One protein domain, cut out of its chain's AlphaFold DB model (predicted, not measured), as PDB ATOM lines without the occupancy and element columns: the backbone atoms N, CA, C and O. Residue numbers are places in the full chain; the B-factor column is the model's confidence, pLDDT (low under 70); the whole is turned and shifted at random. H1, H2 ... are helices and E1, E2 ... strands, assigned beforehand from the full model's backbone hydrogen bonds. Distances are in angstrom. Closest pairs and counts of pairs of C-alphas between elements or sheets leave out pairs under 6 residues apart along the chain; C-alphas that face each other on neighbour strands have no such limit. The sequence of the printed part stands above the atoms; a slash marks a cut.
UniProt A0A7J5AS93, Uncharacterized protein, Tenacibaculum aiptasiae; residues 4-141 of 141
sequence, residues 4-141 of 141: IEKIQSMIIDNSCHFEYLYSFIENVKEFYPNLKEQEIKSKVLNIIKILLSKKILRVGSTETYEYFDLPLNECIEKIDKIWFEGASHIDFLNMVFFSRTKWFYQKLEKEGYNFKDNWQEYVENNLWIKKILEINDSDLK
ATOM      1  N   ILE A   4     -38.500  43.691  40.054       92.00
ATOM      2  CA  ILE A   4     -38.014  44.216  41.333       92.00
ATOM      3  C   ILE A   4     -38.219  43.211  42.471       92.00
ATOM      4  O   ILE A   4     -37.311  43.022  43.269       92.00
ATOM      5  N   GLU A   5     -39.345  42.492  42.509       92.88
ATOM      6  CA  GLU A   5     -39.572  41.437  43.506       92.88
ATOM      7  C   GLU A   5     -38.564  40.290  43.348       92.88
ATOM      8  O   GLU A   5     -38.007  39.828  44.340       92.88
ATOM      9  N   LYS A   6     -38.265  39.872  42.107       93.81
ATOM     10  CA  LYS A   6     -37.235  38.854  41.848       93.81
ATOM     11  C   LYS A   6     -35.869  39.312  42.353       93.81
ATOM     12  O   LYS A   6     -35.206  38.575  43.072       93.81
ATOM     13  N   ILE A   7     -35.444  40.523  41.989       94.44
ATOM     14  CA  ILE A   7     -34.140  41.053  42.411       94.44
ATOM     15  C   ILE A   7     -34.104  41.236  43.930       94.44
ATOM     16  O   ILE A   7     -33.100  40.892  44.545       94.44
ATOM     17  N   GLN A   8     -35.193  41.686  44.553       95.88
ATOM     18  CA  GLN A   8     -35.290  41.805  46.006       95.88
ATOM     19  C   GLN A   8     -35.072  40.456  46.702       95.88
ATOM     20  O   GLN A   8     -34.328  40.407  47.683       95.88
ATOM     21  N   SER A   9     -35.674  39.373  46.199       94.56
ATOM     22  CA  SER A   9     -35.447  38.018  46.716       94.56
ATOM     23  C   SER A   9     -33.988  37.584  46.559       94.56
ATOM     24  O   SER A   9     -33.381  37.153  47.536       94.56
ATOM     25  N   MET A  10     -33.387  37.791  45.383       94.81
ATOM     26  CA  MET A  10     -31.976  37.446  45.151       94.81
ATOM     27  C   MET A  10     -31.023  38.253  46.051       94.81
ATOM     28  O   MET A  10     -30.045  37.717  46.564       94.81
ATOM     29  N   ILE A  11     -31.316  39.535  46.306       95.62
ATOM     30  CA  ILE A  11     -30.552  40.382  47.238       95.62
ATOM     31  C   ILE A  11     -30.658  39.870  48.670       95.62
ATOM     32  O   ILE A  11     -29.661  39.872  49.393       95.62
ATOM     33  N   ILE A  12     -31.845  39.417  49.081       94.94
ATOM     34  CA  ILE A  12     -32.019  38.775  50.382       94.94
ATOM     35  C   ILE A  12     -31.143  37.524  50.430       94.94
ATOM     36  O   ILE A  12     -30.240  37.477  51.260       94.94
ATOM     37  N   ASP A  13     -31.288  36.574  49.514       92.25
ATOM     38  CA  ASP A  13     -30.532  35.315  49.563       92.25
ATOM     39  C   ASP A  13     -29.011  35.531  49.507       92.25
ATOM     40  O   ASP A  13     -28.254  35.051  50.363       92.25
ATOM     41  N   ASN A  14     -28.550  36.343  48.554       93.00
ATOM     42  CA  ASN A  14     -27.139  36.655  48.352       93.00
ATOM     43  C   ASN A  14     -26.584  37.698  49.338       93.00
ATOM     44  O   ASN A  14     -25.463  38.161  49.161       93.00
ATOM     45  N   SER A  15     -27.314  38.048  50.402       92.19
ATOM     46  CA  SER A  15     -26.779  38.815  51.541       92.19
ATOM     47  C   SER A  15     -26.395  37.946  52.744       92.19
ATOM     48  O   SER A  15     -25.802  38.449  53.705       92.19
ATOM     49  N   CYS A  16     -26.617  36.628  52.674       87.25
ATOM     50  CA  CYS A  16     -26.097  35.687  53.667       87.25
ATOM     51  C   CYS A  16     -25.401  34.459  53.064       87.25
ATOM     52  O   CYS A  16     -24.405  34.002  53.631       87.25
ATOM     53  N   HIS A  17     -25.862  33.962  51.916       78.00
ATOM     54  CA  HIS A  17     -25.325  32.758  51.278       78.00
ATOM     55  C   HIS A  17     -24.484  33.123  50.057       78.00
ATOM     56  O   HIS A  17     -24.921  33.008  48.913       78.00
ATOM     57  N   PHE A  18     -23.278  33.627  50.307       78.31
ATOM     58  CA  PHE A  18     -22.359  34.013  49.248       78.31
ATOM     59  C   PHE A  18     -20.913  33.845  49.716       78.31
ATOM     60  O   PHE A  18     -20.495  34.419  50.720       78.31
ATOM     61  N   GLU A  19     -20.154  33.052  48.974       76.81
ATOM     62  CA  GLU A  19     -18.711  32.893  49.185       76.81
ATOM     63  C   GLU A  19     -17.964  33.026  47.855       76.81
ATOM     64  O   GLU A  19     -16.926  33.679  47.788       76.81
ATOM     65  N   TYR A  20     -18.568  32.530  46.770       85.75
ATOM     66  CA  TYR A  20     -18.009  32.567  45.420       85.75
ATOM     67  C   TYR A  20     -19.015  33.117  44.413       85.75
ATOM     68  O   TYR A  20     -20.224  33.142  44.654       85.75
ATOM     69  N   LEU A  21     -18.513  33.505  43.240       88.06
ATOM     70  CA  LEU A  21     -19.330  34.043  42.147       88.06
ATOM     71  C   LEU A  21     -20.418  33.051  41.702       88.06
ATOM     72  O   LEU A  21     -21.531  33.446  41.364       88.06
ATOM     73  N   TYR A  22     -20.118  31.755  41.806       86.50
ATOM     74  CA  TYR A  22     -21.061  30.665  41.580       86.50
ATOM     75  C   TYR A  22     -22.359  30.791  42.391       86.50
ATOM     76  O   TYR A  22     -23.432  30.563  41.839       86.50
ATOM     77  N   SER A  23     -22.293  31.212  43.661       87.75
ATOM     78  CA  SER A  23     -23.485  31.373  44.508       87.75
ATOM     79  C   SER A  23     -24.481  32.373  43.911       87.75
ATOM     80  O   SER A  23     -25.690  32.160  43.970       87.75
ATOM     81  N   PHE A  24     -23.976  33.439  43.288       92.56
ATOM     82  CA  PHE A  24     -24.805  34.428  42.600       92.56
ATOM     83  C   PHE A  24     -25.346  33.893  41.272       92.56
ATOM     84  O   PHE A  24     -26.500  34.135  40.931       92.56
ATOM     85  N   ILE A  25     -24.519  33.158  40.520       91.69
ATOM     86  CA  ILE A  25     -24.900  32.576  39.226       91.69
ATOM     87  C   ILE A  25     -26.070  31.606  39.385       91.69
ATOM     88  O   ILE A  25     -27.043  31.704  38.639       91.69
ATOM     89  N   GLU A  26     -25.987  30.682  40.340       90.31
ATOM     90  CA  GLU A  26     -27.048  29.693  40.547       90.31
ATOM     91  C   GLU A  26     -28.336  30.346  41.026       90.31
ATOM     92  O   GLU A  26     -29.401  30.024  40.506       90.31
ATOM     93  N   ASN A  27     -28.236  31.334  41.919       92.00
ATOM     94  CA  ASN A  27     -29.399  32.097  42.351       92.00
ATOM     95  C   ASN A  27     -30.054  32.818  41.153       92.00
ATOM     96  O   ASN A  27     -31.250  32.675  40.923       92.00
ATOM     97  N   VAL A  28     -29.282  33.470  40.274       94.31
ATOM     98  CA  VAL A  28     -29.839  34.062  39.042       94.31
ATOM     99  C   VAL A  28     -30.490  33.014  38.133       94.31
ATOM    100  O   VAL A  28     -31.577  33.260  37.608       94.31
ATOM    101  N   LYS A  29     -29.872  31.847  37.934       93.50
ATOM    102  CA  LYS A  29     -30.443  30.782  37.092       93.50
ATOM    103  C   LYS A  29     -31.731  30.203  37.674       93.50
ATOM    104  O   LYS A  29     -32.629  29.874  36.907       93.50
ATOM    105  N   GLU A  30     -31.853  30.123  38.993       93.00
ATOM    106  CA  GLU A  30     -33.074  29.666  39.657       93.00
ATOM    107  C   GLU A  30     -34.260  30.599  39.354       93.00
ATOM    108  O   GLU A  30     -35.339  30.147  38.969       93.00
ATOM    109  N   PHE A  31     -34.046  31.918  39.419       93.38
ATOM    110  CA  PHE A  31     -35.085  32.916  39.120       93.38
ATOM    111  C   PHE A  31     -35.302  33.160  37.612       93.38
ATOM    112  O   PHE A  31     -36.356  33.688  37.206       93.38
ATOM    113  N   TYR A  32     -34.315  32.800  36.782       93.00
ATOM    114  CA  TYR A  32     -34.308  33.007  35.334       93.00
ATOM    115  C   TYR A  32     -33.646  31.833  34.569       93.00
ATOM    116  O   TYR A  32     -32.563  31.987  33.997       93.00
ATOM    117  N   PRO A  33     -34.318  30.672  34.463       91.94
ATOM    118  CA  PRO A  33     -33.704  29.432  33.968       91.94
ATOM    119  C   PRO A  33     -33.314  29.439  32.483       91.94
ATOM    120  O   PRO A  33     -32.541  28.591  32.050       91.94
ATOM    121  N   ASN A  34     -33.834  30.385  31.695       93.50
ATOM    122  CA  ASN A  34     -33.672  30.419  30.236       93.50
ATOM    123  C   ASN A  34     -32.789  31.576  29.736       93.50
ATOM    124  O   ASN A  34     -32.816  31.886  28.545       93.50
ATOM    125  N   LEU A  35     -32.060  32.258  30.625       92.69
ATOM    126  CA  LEU A  35     -31.175  33.349  30.217       92.69
ATOM    127  C   LEU A  35     -29.918  32.835  29.529       92.69
ATOM    128  O   LEU A  35     -29.353  31.806  29.899       92.69
ATOM    129  N   LYS A  36     -29.444  33.615  28.559       91.31
ATOM    130  CA  LYS A  36     -28.122  33.412  27.970       91.31
ATOM    131  C   LYS A  36     -27.038  33.862  28.943       91.31
ATOM    132  O   LYS A  36     -27.273  34.690  29.821       91.31
ATOM    133  N   GLU A  37     -25.820  33.370  28.741       88.38
ATOM    134  CA  GLU A  37     -24.677  33.645  29.621       88.38
ATOM    135  C   GLU A  37     -24.429  35.146  29.841       88.38
ATOM    136  O   GLU A  37     -24.286  35.586  30.980       88.38
ATOM    137  N   GLN A  38     -24.503  35.956  28.780       89.00
ATOM    138  CA  GLN A  38     -24.341  37.410  28.878       89.00
ATOM    139  C   GLN A  38     -25.422  38.080  29.747       89.00
ATOM    140  O   GLN A  38     -25.142  39.032  30.477       89.00
ATOM    141  N   GLU A  39     -26.660  37.585  29.693       92.69
ATOM    142  CA  GLU A  39     -27.769  38.102  30.500       92.69
ATOM    143  C   GLU A  39     -27.626  37.676  31.969       92.69
ATOM    144  O   GLU A  39     -27.869  38.482  32.867       92.69
ATOM    145  N   ILE A  40     -27.168  36.442  32.219       92.69
ATOM    146  CA  ILE A  40     -26.836  35.949  33.565       92.69
ATOM    147  C   ILE A  40     -25.738  36.817  34.173       92.69
ATOM    148  O   ILE A  40     -25.908  37.336  35.275       92.69
ATOM    149  N   LYS A  41     -24.642  37.024  33.436       92.19
ATOM    150  CA  LYS A  41     -23.519  37.859  33.864       92.19
ATOM    151  C   LYS A  41     -23.980  39.269  34.226       92.19
ATOM    152  O   LYS A  41     -23.668  39.753  35.312       92.19
ATOM    153  N   SER A  42     -24.783  39.900  33.367       92.81
ATOM    154  CA  SER A  42     -25.345  41.230  33.633       92.81
ATOM    155  C   SER A  42     -26.168  41.266  34.928       92.81
ATOM    156  O   SER A  42     -25.963  42.155  35.757       92.81
ATOM    157  N   LYS A  43     -27.043  40.276  35.154       94.00
ATOM    158  CA  LYS A  43     -27.843  40.195  36.387       94.00
ATOM    159  C   LYS A  43     -26.986  39.952  37.630       94.00
ATOM    160  O   LYS A  43     -27.197  40.624  38.636       94.00
ATOM    161  N   VAL A  44     -26.004  39.054  37.559       94.38
ATOM    162  CA  VAL A  44     -25.091  38.778  38.680       94.38
ATOM    163  C   VAL A  44     -24.283  40.019  39.050       94.38
ATOM    164  O   VAL A  44     -24.243  40.394  40.223       94.38
ATOM    165  N   LEU A  45     -23.682  40.698  38.067       94.69
ATOM    166  CA  LEU A  45     -22.932  41.931  38.316       94.69
ATOM    167  C   LEU A  45     -23.822  43.013  38.938       94.69
ATOM    168  O   LEU A  45     -23.364  43.733  39.825       94.69
ATOM    169  N   ASN A  46     -25.098  43.094  38.545       95.38
ATOM    170  CA  ASN A  46     -26.046  44.017  39.163       95.38
ATOM    171  C   ASN A  46     -26.317  43.680  40.641       95.38
ATOM    172  O   ASN A  46     -26.260  44.564  41.493       95.38
ATOM    173  N   ILE A  47     -26.542  42.405  40.977       95.88
ATOM    174  CA  ILE A  47     -26.741  41.960  42.371       95.88
ATOM    175  C   ILE A  47     -25.512  42.301  43.226       95.88
ATOM    176  O   ILE A  47     -25.641  42.890  44.303       95.88
ATOM    177  N   ILE A  48     -24.310  42.000  42.724       95.56
ATOM    178  CA  ILE A  48     -23.049  42.320  43.408       95.56
ATOM    179  C   ILE A  48     -22.905  43.837  43.589       95.56
ATOM    180  O   ILE A  48     -22.576  44.289  44.687       95.56
ATOM    181  N   LYS A  49     -23.196  44.636  42.552       96.19
ATOM    182  CA  LYS A  49     -23.155  46.109  42.601       96.19
ATOM    183  C   LYS A  49     -24.058  46.650  43.707       96.19
ATOM    184  O   LYS A  49     -23.614  47.489  44.492       96.19
ATOM    185  N   ILE A  50     -25.287  46.145  43.816       96.12
ATOM    186  CA  ILE A  50     -26.231  46.561  44.860       96.12
ATOM    187  C   ILE A  50     -25.673  46.223  46.250       96.12
ATOM    188  O   ILE A  50     -25.597  47.105  47.108       96.12
ATOM    189  N   LEU A  51     -25.209  44.991  46.479       96.06
ATOM    190  CA  LEU A  51     -24.681  44.575  47.787       96.06
ATOM    191  C   LEU A  51     -23.404  45.330  48.187       96.06
ATOM    192  O   LEU A  51     -23.229  45.661  49.364       96.06
ATOM    193  N   LEU A  52     -22.536  45.646  47.221       95.56
ATOM    194  CA  LEU A  52     -21.367  46.500  47.427       95.56
ATOM    195  C   LEU A  52     -21.764  47.936  47.770       95.56
ATOM    196  O   LEU A  52     -21.238  48.503  48.728       95.56
ATOM    197  N   SER A  53     -22.717  48.520  47.037       95.06
ATOM    198  CA  SER A  53     -23.191  49.891  47.282       95.06
ATOM    199  C   SER A  53     -23.799  50.049  48.682       95.06
ATOM    200  O   SER A  53     -23.549  51.039  49.373       95.06
ATOM    201  N   LYS A  54     -24.500  49.012  49.152       94.19
ATOM    202  CA  LYS A  54     -25.060  48.906  50.506       94.19
ATOM    203  C   LYS A  54     -24.015  48.533  51.561       94.19
ATOM    204  O   LYS A  54     -24.342  48.443  52.741       94.19
ATOM    205  N   LYS A  55     -22.757  48.322  51.158       94.75
ATOM    206  CA  LYS A  55     -21.635  47.891  52.002       94.75
ATOM    207  C   LYS A  55     -21.899  46.565  52.721       94.75
ATOM    208  O   LYS A  55     -21.300  46.321  53.759       94.75
ATOM    209  N   ILE A  56     -22.782  45.706  52.225       95.31
ATOM    210  CA  ILE A  56     -23.079  44.396  52.833       95.31
ATOM    211  C   ILE A  56     -21.945  43.410  52.552       95.31
ATOM    212  O   ILE A  56     -21.518  42.650  53.425       95.31
ATOM    213  N   LEU A  57     -21.429  43.479  51.330       94.50
ATOM    214  CA  LEU A  57     -20.439  42.577  50.772       94.50
ATOM    215  C   LEU A  57     -19.117  43.317  50.532       94.50
ATOM    216  O   LEU A  57     -19.087  44.535  50.358       94.50
ATOM    217  N   ARG A  58     -18.018  42.566  50.553       93.75
ATOM    218  CA  ARG A  58     -16.689  42.953  50.065       93.75
ATOM    219  C   ARG A  58     -16.133  41.825  49.199       93.75
ATOM    220  O   ARG A  58     -16.491  40.665  49.399       93.75
ATOM    221  N   VAL A  59     -15.265  42.182  48.261       93.75
ATOM    222  CA  VAL A  59     -14.658  41.256  47.291       93.75
ATOM    223  C   VAL A  59     -13.166  41.185  47.548       93.75
ATOM    224  O   VAL A  59     -12.562  42.198  47.899       93.75
ATOM    225  N   GLY A  60     -12.573  40.012  47.377       92.00
ATOM    226  CA  GLY A  60     -11.129  39.832  47.406       92.00
ATOM    227  C   GLY A  60     -10.635  38.904  46.308       92.00
ATOM    228  O   GLY A  60     -11.417  38.217  45.650       92.00
ATOM    229  N   SER A  61      -9.320  38.908  46.115       87.94
ATOM    230  CA  SER A  61      -8.636  37.982  45.216       87.94
ATOM    231  C   SER A  61      -8.396  36.658  45.923       87.94
ATOM    232  O   SER A  61      -7.803  36.630  46.998       87.94
ATOM    233  N   THR A  62      -8.792  35.555  45.305       85.38
ATOM    234  CA  THR A  62      -8.419  34.201  45.751       85.38
ATOM    235  C   THR A  62      -6.934  33.905  45.542       85.38
ATOM    236  O   THR A  62      -6.398  33.023  46.201       85.38
ATOM    237  N   GLU A  63      -6.250  34.649  44.666       84.19
ATOM    238  CA  GLU A  63      -4.809  34.504  44.426       84.19
ATOM    239  C   GLU A  63      -3.979  35.104  45.569       84.19
ATOM    240  O   GLU A  63      -3.067  34.461  46.084       84.19
ATOM    241  N   THR A  64      -4.301  36.333  45.987       87.69
ATOM    242  CA  THR A  64      -3.527  37.055  47.013       87.69
ATOM    243  C   THR A  64      -4.137  36.963  48.408       87.69
ATOM    244  O   THR A  64      -3.473  37.300  49.384       87.69
ATOM    245  N   TYR A  65      -5.391  36.513  48.520       86.38
ATOM    246  CA  TYR A  65      -6.201  36.557  49.744       86.38
ATOM    247  C   TYR A  65      -6.387  37.973  50.314       86.38
ATOM    248  O   TYR A  65      -6.686  38.155  51.497       86.38
ATOM    249  N   GLU A  66      -6.266  38.991  49.459       90.19
ATOM    250  CA  GLU A  66      -6.465  40.394  49.818       90.19
ATOM    251  C   GLU A  66      -7.800  40.919  49.292       90.19
ATOM    252  O   GLU A  66      -8.254  40.567  48.200       90.19
ATOM    253  N   TYR A  67      -8.429  41.801  50.071       92.50
ATOM    254  CA  TYR A  67      -9.636  42.500  49.644       92.50
ATOM    255  C   TYR A  67      -9.312  43.555  48.591       92.50
ATOM    256  O   TYR A  67      -8.294  44.239  48.668       92.50
ATOM    257  N   PHE A  68     -10.214  43.726  47.631       91.62
ATOM    258  CA  PHE A  68     -10.153  44.842  46.703       91.62
ATOM    259  C   PHE A  68     -10.410  46.141  47.468       91.62
ATOM    260  O   PHE A  68     -11.518  46.371  47.950       91.62
ATOM    261  N   ASP A  69      -9.391  46.994  47.545       90.19
ATOM    262  CA  ASP A  69      -9.524  48.382  47.992       90.19
ATOM    263  C   ASP A  69      -9.746  49.284  46.774       90.19
ATOM    264  O   ASP A  69      -8.875  50.041  46.348       90.19
ATOM    265  N   LEU A  70     -10.896  49.089  46.124       91.94
ATOM    266  CA  LEU A  70     -11.269  49.765  44.885       91.94
ATOM    267  C   LEU A  70     -12.622  50.471  45.047       91.94
ATOM    268  O   LEU A  70     -13.510  49.949  45.732       91.94
ATOM    269  N   PRO A  71     -12.835  51.615  44.373       94.75
ATOM    270  CA  PRO A  71     -14.162  52.197  44.211       94.75
ATOM    271  C   PRO A  71     -15.165  51.197  43.615       94.75
ATOM    272  O   PRO A  71     -14.795  50.311  42.850       94.75
ATOM    273  N   LEU A  72     -16.458  51.373  43.921       94.50
ATOM    274  CA  LEU A  72     -17.540  50.467  43.497       94.50
ATOM    275  C   LEU A  72     -17.474  50.100  42.006       94.50
ATOM    276  O   LEU A  72     -17.503  48.921  41.665       94.50
ATOM    277  N   ASN A  73     -17.378  51.100  41.127       94.50
ATOM    278  CA  ASN A  73     -17.387  50.870  39.681       94.50
ATOM    279  C   ASN A  73     -16.133  50.119  39.220       94.50
ATOM    280  O   ASN A  73     -16.247  49.172  38.452       94.50
ATOM    281  N   GLU A  74     -14.960  50.467  39.751       94.69
ATOM    282  CA  GLU A  74     -13.704  49.770  39.444       94.69
ATOM    283  C   GLU A  74     -13.714  48.323  39.950       94.69
ATOM    284  O   GLU A  74     -13.197  47.423  39.290       94.69
ATOM    285  N   CYS A  75     -14.347  48.074  41.100       94.31
ATOM    286  CA  CYS A  75     -14.557  46.732  41.629       94.31
ATOM    287  C   CYS A  75     -15.423  45.892  40.675       94.31
ATOM    288  O   CYS A  75     -15.044  44.774  40.327       94.31
ATOM    289  N   ILE A  76     -16.543  46.447  40.196       95.12
ATOM    290  CA  ILE A  76     -17.426  45.773  39.233       95.12
ATOM    291  C   ILE A  76     -16.722  45.537  37.897       95.12
ATOM    292  O   ILE A  76     -16.761  44.416  37.396       95.12
ATOM    293  N   GLU A  77     -16.025  46.536  37.354       93.25
ATOM    294  CA  GLU A  77     -15.234  46.384  36.128       93.25
ATOM    295  C   GLU A  77     -14.150  45.314  36.270       93.25
ATOM    296  O   GLU A  77     -13.858  44.587  35.322       93.25
ATOM    297  N   LYS A  78     -13.537  45.195  37.452       91.31
ATOM    298  CA  LYS A  78     -12.542  44.158  37.716       91.31
ATOM    299  C   LYS A  78     -13.167  42.765  37.689       91.31
ATOM    300  O   LYS A  78     -12.616  41.889  37.029       91.31
ATOM    301  N   ILE A  79     -14.311  42.561  38.346       91.50
ATOM    302  CA  ILE A  79     -15.039  41.276  38.306       91.50
ATOM    303  C   ILE A  79     -15.481  40.961  36.872       91.50
ATOM    304  O   ILE A  79     -15.303  39.839  36.409       91.50
ATOM    305  N   ASP A  80     -16.001  41.956  36.153       91.88
ATOM    306  CA  ASP A  80     -16.432  41.834  34.760       91.88
ATOM    307  C   ASP A  80     -15.292  41.395  33.826       91.88
ATOM    308  O   ASP A  80     -15.488  40.499  33.009       91.88
ATOM    309  N   LYS A  81     -14.092  41.974  33.986       88.62
ATOM    310  CA  LYS A  81     -12.887  41.608  33.216       88.62
ATOM    311  C   LYS A  81     -12.376  40.207  33.532       88.62
ATOM    312  O   LYS A  81     -11.860  39.540  32.642       88.62
ATOM    313  N   ILE A  82     -12.479  39.786  34.792       85.31
ATOM    314  CA  ILE A  82     -12.078  38.440  35.219       85.31
ATOM    315  C   ILE A  82     -13.063  37.392  34.673       85.31
ATOM    316  O   ILE A  82     -12.665  36.279  34.336       85.31
ATOM    317  N   TRP A  83     -14.338  37.758  34.531       87.19
ATOM    318  CA  TRP A  83     -15.376  36.892  33.988       87.19
ATOM    319  C   TRP A  83     -15.395  36.923  32.455       87.19
ATOM    320  O   TRP A  83     -16.073  37.741  31.834       87.19
ATOM    321  N   PHE A  84     -14.692  35.988  31.827       78.50
ATOM    322  CA  PHE A  84     -14.737  35.781  30.378       78.50
ATOM    323  C   PHE A  84     -15.835  34.781  29.968       78.50
ATOM    324  O   PHE A  84     -16.304  33.984  30.781       78.50
ATOM    325  N   GLU A  85     -16.259  34.842  28.706       70.56
ATOM    326  CA  GLU A  85     -17.264  33.936  28.129       70.56
ATOM    327  C   GLU A  85     -16.761  32.484  28.120       70.56
ATOM    328  O   GLU A  85     -15.630  32.217  27.708       70.56
ATOM    329  N   GLY A  86     -17.596  31.546  28.570       68.12
ATOM    330  CA  GLY A  86     -17.246  30.129  28.668       68.12
ATOM    331  C   GLY A  86     -16.525  29.737  29.961       68.12
ATOM    332  O   GLY A  86     -16.076  28.594  30.076       68.12
ATOM    333  N   ALA A  87     -16.417  30.645  30.938       75.56
ATOM    334  CA  ALA A  87     -15.908  30.323  32.267       75.56
ATOM    335  C   ALA A  87     -16.804  29.284  32.970       75.56
ATOM    336  O   ALA A  87     -18.033  29.396  33.023       75.56
ATOM    337  N   SER A  88     -16.176  28.251  33.520       72.25
ATOM    338  CA  SER A  88     -16.823  27.159  34.242       72.25
ATOM    339  C   SER A  88     -16.865  27.417  35.751       72.25
ATOM    340  O   SER A  88     -16.217  28.317  36.283       72.25
ATOM    341  N   HIS A  89     -17.592  26.563  36.480       65.31
ATOM    342  CA  HIS A  89     -17.631  26.593  37.946       65.31
ATOM    343  C   HIS A  89     -16.230  26.621  38.588       65.31
ATOM    344  O   HIS A  89     -16.007  27.364  39.541       65.31
ATOM    345  N   ILE A  90     -15.285  25.844  38.046       73.75
ATOM    346  CA  ILE A  90     -13.915  25.738  38.569       73.75
ATOM    347  C   ILE A  90     -13.159  27.059  38.400       73.75
ATOM    348  O   ILE A  90     -12.377  27.435  39.274       73.75
ATOM    349  N   ASP A  91     -13.418  27.776  37.308       74.88
ATOM    350  CA  ASP A  91     -12.795  29.070  37.048       74.88
ATOM    351  C   ASP A  91     -13.236  30.082  38.115       74.88
ATOM    352  O   ASP A  91     -12.407  30.753  38.723       74.88
ATOM    353  N   PHE A  92     -14.526  30.096  38.463       71.31
ATOM    354  CA  PHE A  92     -15.086  31.026  39.446       71.31
ATOM    355  C   PHE A  92     -14.619  30.810  40.891       71.31
ATOM    356  O   PHE A  92     -14.550  31.783  41.644       71.31
ATOM    357  N   LEU A  93     -14.286  29.575  41.283       69.19
ATOM    358  CA  LEU A  93     -13.722  29.289  42.610       69.19
ATOM    359  C   LEU A  93     -12.327  29.901  42.795       69.19
ATOM    360  O   LEU A  93     -11.938  30.207  43.917       69.19
ATOM    361  N   ASN A  94     -11.589  30.091  41.699       68.88
ATOM    362  CA  ASN A  94     -10.202  30.552  41.716       68.88
ATOM    363  C   ASN A  94     -10.036  32.025  41.313       68.88
ATOM    364  O   ASN A  94      -8.903  32.493  41.210       68.88
ATOM    365  N   MET A  95     -11.131  32.763  41.105       79.94
ATOM    366  CA  MET A  95     -11.107  34.147  40.611       79.94
ATOM    367  C   MET A  95     -11.238  35.196  41.716       79.94
ATOM    368  O   MET A  95     -10.365  36.046  41.902       79.94
ATOM    369  N   VAL A  96     -12.373  35.177  42.415       88.69
ATOM    370  CA  VAL A  96     -12.707  36.136  43.468       88.69
ATOM    371  C   VAL A  96     -13.476  35.429  44.567       88.69
ATOM    372  O   VAL A  96     -14.309  34.562  44.300       88.69
ATOM    373  N   PHE A  97     -13.226  35.843  45.803       90.75
ATOM    374  CA  PHE A  97     -14.041  35.439  46.936       90.75
ATOM    375  C   PHE A  97     -14.823  36.636  47.454       90.75
ATOM    376  O   PHE A  97     -14.425  37.800  47.319       90.75
ATOM    377  N   PHE A  98     -15.945  36.332  48.082       92.62
ATOM    378  CA  PHE A  98     -16.823  37.310  48.682       92.62
ATOM    379  C   PHE A  98     -16.907  37.064  50.177       92.62
ATOM    380  O   PHE A  98     -16.923  35.931  50.649       92.62
ATOM    381  N   SER A  99     -16.985  38.141  50.947       92.69
ATOM    382  CA  SER A  99     -17.322  38.023  52.358       92.69
ATOM    383  C   SER A  99     -18.165  39.196  52.816       92.69
ATOM    384  O   SER A  99     -18.225  40.250  52.178       92.69
ATOM    385  N   ARG A 100     -18.850  39.012  53.942       93.75
ATOM    386  CA  ARG A 100     -19.565  40.103  54.601       93.75
ATOM    387  C   ARG A 100     -18.571  41.162  55.065       93.75
ATOM    388  O   ARG A 100     -17.467  40.849  55.527       93.75
ATOM    389  N   THR A 101     -18.966  42.425  54.981       94.81
ATOM    390  CA  THR A 101     -18.195  43.497  55.615       94.81
ATOM    391  C   THR A 101     -18.246  43.368  57.136       94.81
ATOM    392  O   THR A 101     -19.183  42.815  57.719       94.81
ATOM    393  N   LYS A 102     -17.231  43.927  57.804       94.56
ATOM    394  CA  LYS A 102     -17.122  43.870  59.266       94.56
ATOM    395  C   LYS A 102     -18.339  44.483  59.965       94.56
ATOM    396  O   LYS A 102     -18.837  43.893  60.916       94.56
ATOM    397  N   TRP A 103     -18.833  45.631  59.494       95.38
ATOM    398  CA  TRP A 103     -19.975  46.293  60.132       95.38
ATOM    399  C   TRP A 103     -21.246  45.447  60.023       95.38
ATOM    400  O   TRP A 103     -21.991  45.356  60.994       95.38
ATOM    401  N   PHE A 104     -21.484  44.817  58.866       95.88
ATOM    402  CA  PHE A 104     -22.700  44.050  58.633       95.88
ATOM    403  C   PHE A 104     -22.699  42.774  59.469       95.88
ATOM    404  O   PHE A 104     -23.675  42.486  60.159       95.88
ATOM    405  N   TYR A 105     -21.557  42.081  59.504       94.31
ATOM    406  CA  TYR A 105     -21.343  40.930  60.378       94.31
ATOM    407  C   TYR A 105     -21.581  41.280  61.858       94.31
ATOM    408  O   TYR A 105     -22.390  40.642  62.525       94.31
ATOM    409  N   GLN A 106     -20.964  42.359  62.352       95.38
ATOM    410  CA  GLN A 106     -21.133  42.804  63.742       95.38
ATOM    411  C   GLN A 106     -22.567  43.240  64.060       95.38
ATOM    412  O   GLN A 106     -23.048  43.047  65.176       95.38
ATOM    413  N   LYS A 107     -23.262  43.854  63.094       95.88
ATOM    414  CA  LYS A 107     -24.664  44.241  63.253       95.88
ATOM    415  C   LYS A 107     -25.554  43.005  63.379       95.88
ATOM    416  O   LYS A 107     -26.394  42.987  64.267       95.88
ATOM    417  N   LEU A 108     -25.335  41.981  62.556       94.56
ATOM    418  CA  LEU A 108     -26.051  40.706  62.641       94.56
ATOM    419  C   LEU A 108     -25.832  40.009  63.989       94.56
ATOM    420  O   LEU A 108     -26.807  39.621  64.626       94.56
ATOM    421  N   GLU A 109     -24.584  39.925  64.460       93.88
ATOM    422  CA  GLU A 109     -24.275  39.360  65.783       93.88
ATOM    423  C   GLU A 109     -24.979  40.128  66.907       93.88
ATOM    424  O   GLU A 109     -25.591  39.529  67.792       93.88
ATOM    425  N   LYS A 110     -24.938  41.464  66.860       96.06
ATOM    426  CA  LYS A 110     -25.580  42.321  67.865       96.06
ATOM    427  C   LYS A 110     -27.100  42.137  67.915       96.06
ATOM    428  O   LYS A 110     -27.679  42.221  68.993       96.06
ATOM    429  N   GLU A 111     -27.731  41.915  66.767       95.12
ATOM    430  CA  GLU A 111     -29.179  41.697  66.638       95.12
ATOM    431  C   GLU A 111     -29.562  40.208  66.784       95.12
ATOM    432  O   GLU A 111     -30.691  39.814  66.489       95.12
ATOM    433  N   GLY A 112     -28.628  39.364  67.242       91.81
ATOM    434  CA  GLY A 112     -28.891  37.979  67.625       91.81
ATOM    435  C   GLY A 112     -29.034  36.996  66.463       91.81
ATOM    436  O   GLY A 112     -29.564  35.902  66.667       91.81
ATOM    437  N   TYR A 113     -28.579  37.345  65.255       92.81
ATOM    438  CA  TYR A 113     -28.535  36.375  64.164       92.81
ATOM    439  C   TYR A 113     -27.484  35.299  64.454       92.81
ATOM    440  O   TYR A 113     -26.335  35.599  64.768       92.81
ATOM    441  N   ASN A 114     -27.884  34.034  64.345       84.44
ATOM    442  CA  ASN A 114     -27.065  32.885  64.737       84.44
ATOM    443  C   ASN A 114     -26.358  32.200  63.555       84.44
ATOM    444  O   ASN A 114     -25.764  31.143  63.756       84.44
ATOM    445  N   PHE A 115     -26.438  32.782  62.351       82.75
ATOM    446  CA  PHE A 115     -25.834  32.263  61.117       82.75
ATOM    447  C   PHE A 115     -26.172  30.792  60.821       82.75
ATOM    448  O   PHE A 115     -25.361  30.075  60.240       82.75
ATOM    449  N   LYS A 116     -27.363  30.338  61.227       79.31
ATOM    450  CA  LYS A 116     -27.936  29.062  60.784       79.31
ATOM    451  C   LYS A 116     -28.634  29.241  59.433       79.31
ATOM    452  O   LYS A 116     -28.866  30.365  58.997       79.31
ATOM    453  N   ASP A 117     -29.037  28.134  58.816       78.75
ATOM    454  CA  ASP A 117     -29.803  28.107  57.559       78.75
ATOM    455  C   ASP A 117     -31.274  28.551  57.753       78.75
ATOM    456  O   ASP A 117     -32.211  27.863  57.361       78.75
ATOM    457  N   ASN A 118     -31.498  29.697  58.404       88.50
ATOM    458  CA  ASN A 118     -32.810  30.310  58.634       88.50
ATOM    459  C   ASN A 118     -32.850  31.782  58.190       88.50
ATOM    460  O   ASN A 118     -33.629  32.583  58.709       88.50
ATOM    461  N   TRP A 119     -31.986  32.159  57.242       92.38
ATOM    462  CA  TRP A 119     -31.802  33.550  56.839       92.38
ATOM    463  C   TRP A 119     -33.089  34.231  56.364       92.38
ATOM    464  O   TRP A 119     -33.398  35.331  56.818       92.38
ATOM    465  N   GLN A 120     -33.856  33.577  55.487       91.38
ATOM    466  CA  GLN A 120     -35.101  34.135  54.951       91.38
ATOM    467  C   GLN A 120     -36.102  34.437  56.073       91.38
ATOM    468  O   GLN A 120     -36.561  35.570  56.194       91.38
ATOM    469  N   GLU A 121     -36.343  33.470  56.965       92.88
ATOM    470  CA  GLU A 121     -37.200  33.646  58.145       92.88
ATOM    471  C   GLU A 121     -36.685  34.777  59.054       92.88
ATOM    472  O   GLU A 121     -37.460  35.596  59.557       92.88
ATOM    473  N   TYR A 122     -35.365  34.865  59.253       94.62
ATOM    474  CA  TYR A 122     -34.771  35.940  60.043       94.62
ATOM    475  C   TYR A 122     -35.040  37.312  59.418       94.62
ATOM    476  O   TYR A 122     -35.463  38.226  60.127       94.62
ATOM    477  N   VAL A 123     -34.844  37.470  58.106       95.38
ATOM    478  CA  VAL A 123     -35.152  38.725  57.409       95.38
ATOM    479  C   VAL A 123     -36.639  39.042  57.506       95.38
ATOM    480  O   VAL A 123     -37.001  40.170  57.840       95.38
ATOM    481  N   GLU A 124     -37.515  38.062  57.293       93.50
ATOM    482  CA  GLU A 124     -38.966  38.230  57.383       93.50
ATOM    483  C   GLU A 124     -39.427  38.777  58.740       93.50
ATOM    484  O   GLU A 124     -40.254  39.697  58.793       93.50
ATOM    485  N   ASN A 125     -38.832  38.285  59.822       95.19
ATOM    486  CA  ASN A 125     -39.198  38.653  61.185       95.19
ATOM    487  C   ASN A 125     -38.518  39.933  61.703       95.19
ATOM    488  O   ASN A 125     -38.879  40.425  62.772       95.19
ATOM    489  N   ASN A 126     -37.563  40.514  60.964       96.44
ATOM    490  CA  ASN A 126     -36.771  41.655  61.427       96.44
ATOM    491  C   ASN A 126     -36.859  42.861  60.472       96.44
ATOM    492  O   ASN A 126     -36.221  42.923  59.422       96.44
ATOM    493  N   LEU A 127     -37.600  43.900  60.877       95.19
ATOM    494  CA  LEU A 127     -37.795  45.113  60.063       95.19
ATOM    495  C   LEU A 127     -36.491  45.855  59.738       95.19
ATOM    496  O   LEU A 127     -36.360  46.450  58.668       95.19
ATOM    497  N   TRP A 128     -35.523  45.846  60.656       95.69
ATOM    498  CA  TRP A 128     -34.277  46.591  60.482       95.69
ATOM    499  C   TRP A 128     -33.442  46.047  59.316       95.69
ATOM    500  O   TRP A 128     -32.870  46.834  58.564       95.69
ATOM    501  N   ILE A 129     -33.392  44.721  59.147       96.12
ATOM    502  CA  ILE A 129     -32.623  44.081  58.078       96.12
ATOM    503  C   ILE A 129     -33.372  44.171  56.753       96.12
ATOM    504  O   ILE A 129     -32.746  44.489  55.747       96.12
ATOM    505  N   LYS A 130     -34.710  44.041  56.763       95.50
ATOM    506  CA  LYS A 130     -35.545  44.350  55.591       95.50
ATOM    507  C   LYS A 130     -35.215  45.724  55.033       95.50
ATOM    508  O   LYS A 130     -34.907  45.836  53.860       95.50
ATOM    509  N   LYS A 131     -35.177  46.746  55.891       95.38
ATOM    510  CA  LYS A 131     -34.865  48.121  55.483       95.38
ATOM    511  C   LYS A 131     -33.448  48.289  54.919       95.38
ATOM    512  O   LYS A 131     -33.225  49.130  54.059       95.38
ATOM    513  N   ILE A 132     -32.473  47.528  55.414       95.38
ATOM    514  CA  ILE A 132     -31.102  47.562  54.877       95.38
ATOM    515  C   ILE A 132     -31.048  46.914  53.486       95.38
ATOM    516  O   ILE A 132     -30.367  47.429  52.595       95.38
ATOM    517  N   LEU A 133     -31.761  45.799  53.307       96.19
ATOM    518  CA  LEU A 133     -31.781  44.992  52.083       96.19
ATOM    519  C   LEU A 133     -32.775  45.479  51.026       96.19
ATOM    520  O   LEU A 133     -32.702  45.020  49.889       96.19
ATOM    521  N   GLU A 134     -33.684  46.376  51.392       95.75
ATOM    522  CA  GLU A 134     -34.700  46.940  50.506       95.75
ATOM    523  C   GLU A 134     -34.047  47.594  49.286       95.75
ATOM    524  O   GLU A 134     -33.109  48.385  49.434       95.75
ATOM    525  N   ILE A 135     -34.514  47.233  48.091       94.81
ATOM    526  CA  ILE A 135     -34.092  47.846  46.832       94.81
ATOM    527  C   ILE A 135     -35.182  48.744  46.261       94.81
ATOM    528  O   ILE A 135     -36.379  48.524  46.449       94.81
ATOM    529  N   ASN A 136     -34.745  49.731  45.491       89.94
ATOM    530  CA  ASN A 136     -35.589  50.744  44.884       89.94
ATOM    531  C   ASN A 136     -35.319  50.786  43.373       89.94
ATOM    532  O   ASN A 136     -34.285  50.318  42.901       89.94
ATOM    533  N   ASP A 137     -36.175  51.457  42.600       85.94
ATOM    534  CA  ASP A 137     -35.950  51.637  41.154       85.94
ATOM    535  C   ASP A 137     -34.608  52.311  40.821       85.94
ATOM    536  O   ASP A 137     -34.079  52.144  39.726       85.94
ATOM    537  N   SER A 138     -34.045  53.098  41.745       84.56
ATOM    538  CA  SER A 138     -32.715  53.694  41.586       84.56
ATOM    539  C   SER A 138     -31.581  52.673  41.641       84.56
ATOM    540  O   SER A 138     -30.547  52.918  41.031       84.56
ATOM    541  N   ASP A 139     -31.767  51.552  42.341       85.12
ATOM    542  CA  ASP A 139     -30.779  50.469  42.431       85.12
ATOM    543  C   ASP A 139     -30.743  49.618  41.153       85.12
ATOM    544  O   ASP A 139     -29.796  48.867  40.929       85.12
ATOM    545  N   LEU A 140     -31.772  49.742  40.307       81.19
ATOM    546  CA  LEU A 140     -31.895  49.050  39.023       81.19
ATOM    547  C   LEU A 140     -31.351  49.865  37.836       81.19
ATOM    548  O   LEU A 140     -31.420  49.395  36.700       81.19
ATOM    549  N   LYS A 141     -30.852  51.084  38.084       66.62
ATOM    550  CA  LYS A 141     -30.284  52.000  37.080       66.62
ATOM    551  C   LYS A 141     -28.751  51.950  37.056       66.62
ATOM    552  O   LYS A 141     -28.205  52.172  35.957       66.62
TER     553      LYS A 141
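This is residues 4 to 141 of the 141 residues of an uncharacterized protein of Tenacibaculum aiptasiae (UniProt A0A7J5AS93). A small two-stranded sheet, E1 and E2, stands near the C-terminal end of H3, the longest helix, in a body of mostly crossed helices: H4 packs along H3, while H2 and H1 cross it. H6, H7 and H8 lie toward one end of the longest axis, where H7 and H8 form a corner near the C-terminal end of H1, and H5 lies toward the other end, beside the start of H2. The printed part has 138 residues, with eight named helices and two named strands in the order H1 H2 H3 E1 H4 H5 E2 H6 H7 H8; the sheet, in the order E1 - E2, is antiparallel, and the class is mostly helix. The whole is compact and rounded, with a radius of gyration of the C-alphas of 14.7 A and spans of 40 by 35 by 28 A.

Strand E1 is residues 57 to 61, 13.8 A from first to last C-alpha, and strand E2 is residues 96 to 100, 13.7 A. C-alpha 57 is at (-20.439, 42.577, 50.772). H3, residues 37 to 53, is 24.0 A long; H4, residues 72 to 82, is 15.6 A. H2, residues 21 to 31, measures 16.1 A, and H1, residues 4 to 13, measures 14.2 A, beginning with C-alpha 4 at (-38.014, 44.216, 41.333). H5 is the five residues 89 to 93. H6 is residues 102 to 110, 12.2 A long. H7 is residues 119 to 125 and H8 is residues 127 to 133, each 10.0 A; H8 ends with C-alpha 133 at (-31.781, 44.992, 52.083).

E1 and E2 are antiparallel neighbours at 149 degrees; C-alphas 57 and 100 face each other at 4.6 A. N 58 and O 99, 2.8 A apart, and N 60 and O 97, 2.9 A apart, are within hydrogen-bond range. The closest C-alphas of H3 and E1 are those of Leu 51 and Leu 57, 5.6 A apart. H3 and H4 touch, with the closest C-alphas at Lys 49 and Ile 76, 6.7 A, and run opposite ways at a shallow tilt of 31 degrees. H2 touches H3, with residues 40 to 47 of H3 alone; the closest C-alphas are those of Phe 24 and Val 44, 5.9 A, and the tilt of 68 degrees is steep, only just short of about perpendicular. H2 also touches H5, closest at the C-alphas of Leu 21 and Phe 92, 5.9 A. H1 is the hub, touching H2, H3, H7 and H8. H1 and H2 form a helical hairpin at a steep tilt of 41 degrees, closest at the C-alphas of Met 10 and Asn 27, 6.6 A. H1 touches H7, with the closest C-alphas at Asp 13 and Gln 120, 7.2 A. H1 and H8 only just touch, with 3 pairs of C-alphas within 8 A, and are about perpendicular at 78 degrees; the C-alphas of Ile 12 and Leu 133 are closest, at 6.4 A. H7 and H8 touch only at the corner by their link, and only just, with 3 pairs; the C-alphas of Val 123 and Lys 130 are closest, at 5.9 A. H6 touches no helix. In each of the eight helices every O i to N i+4 pair is within hydrogen-bond range.

The two C-alphas farthest apart, those of Gly 86 and Lys 110, are 41.9 A apart. The printed part has no cut, and no link is long. The mean pLDDT of the printed part is 90.0; residues 86, 89, 93 to 94 and 141, the chain's last, are under 70, and H5 has a mean of 71.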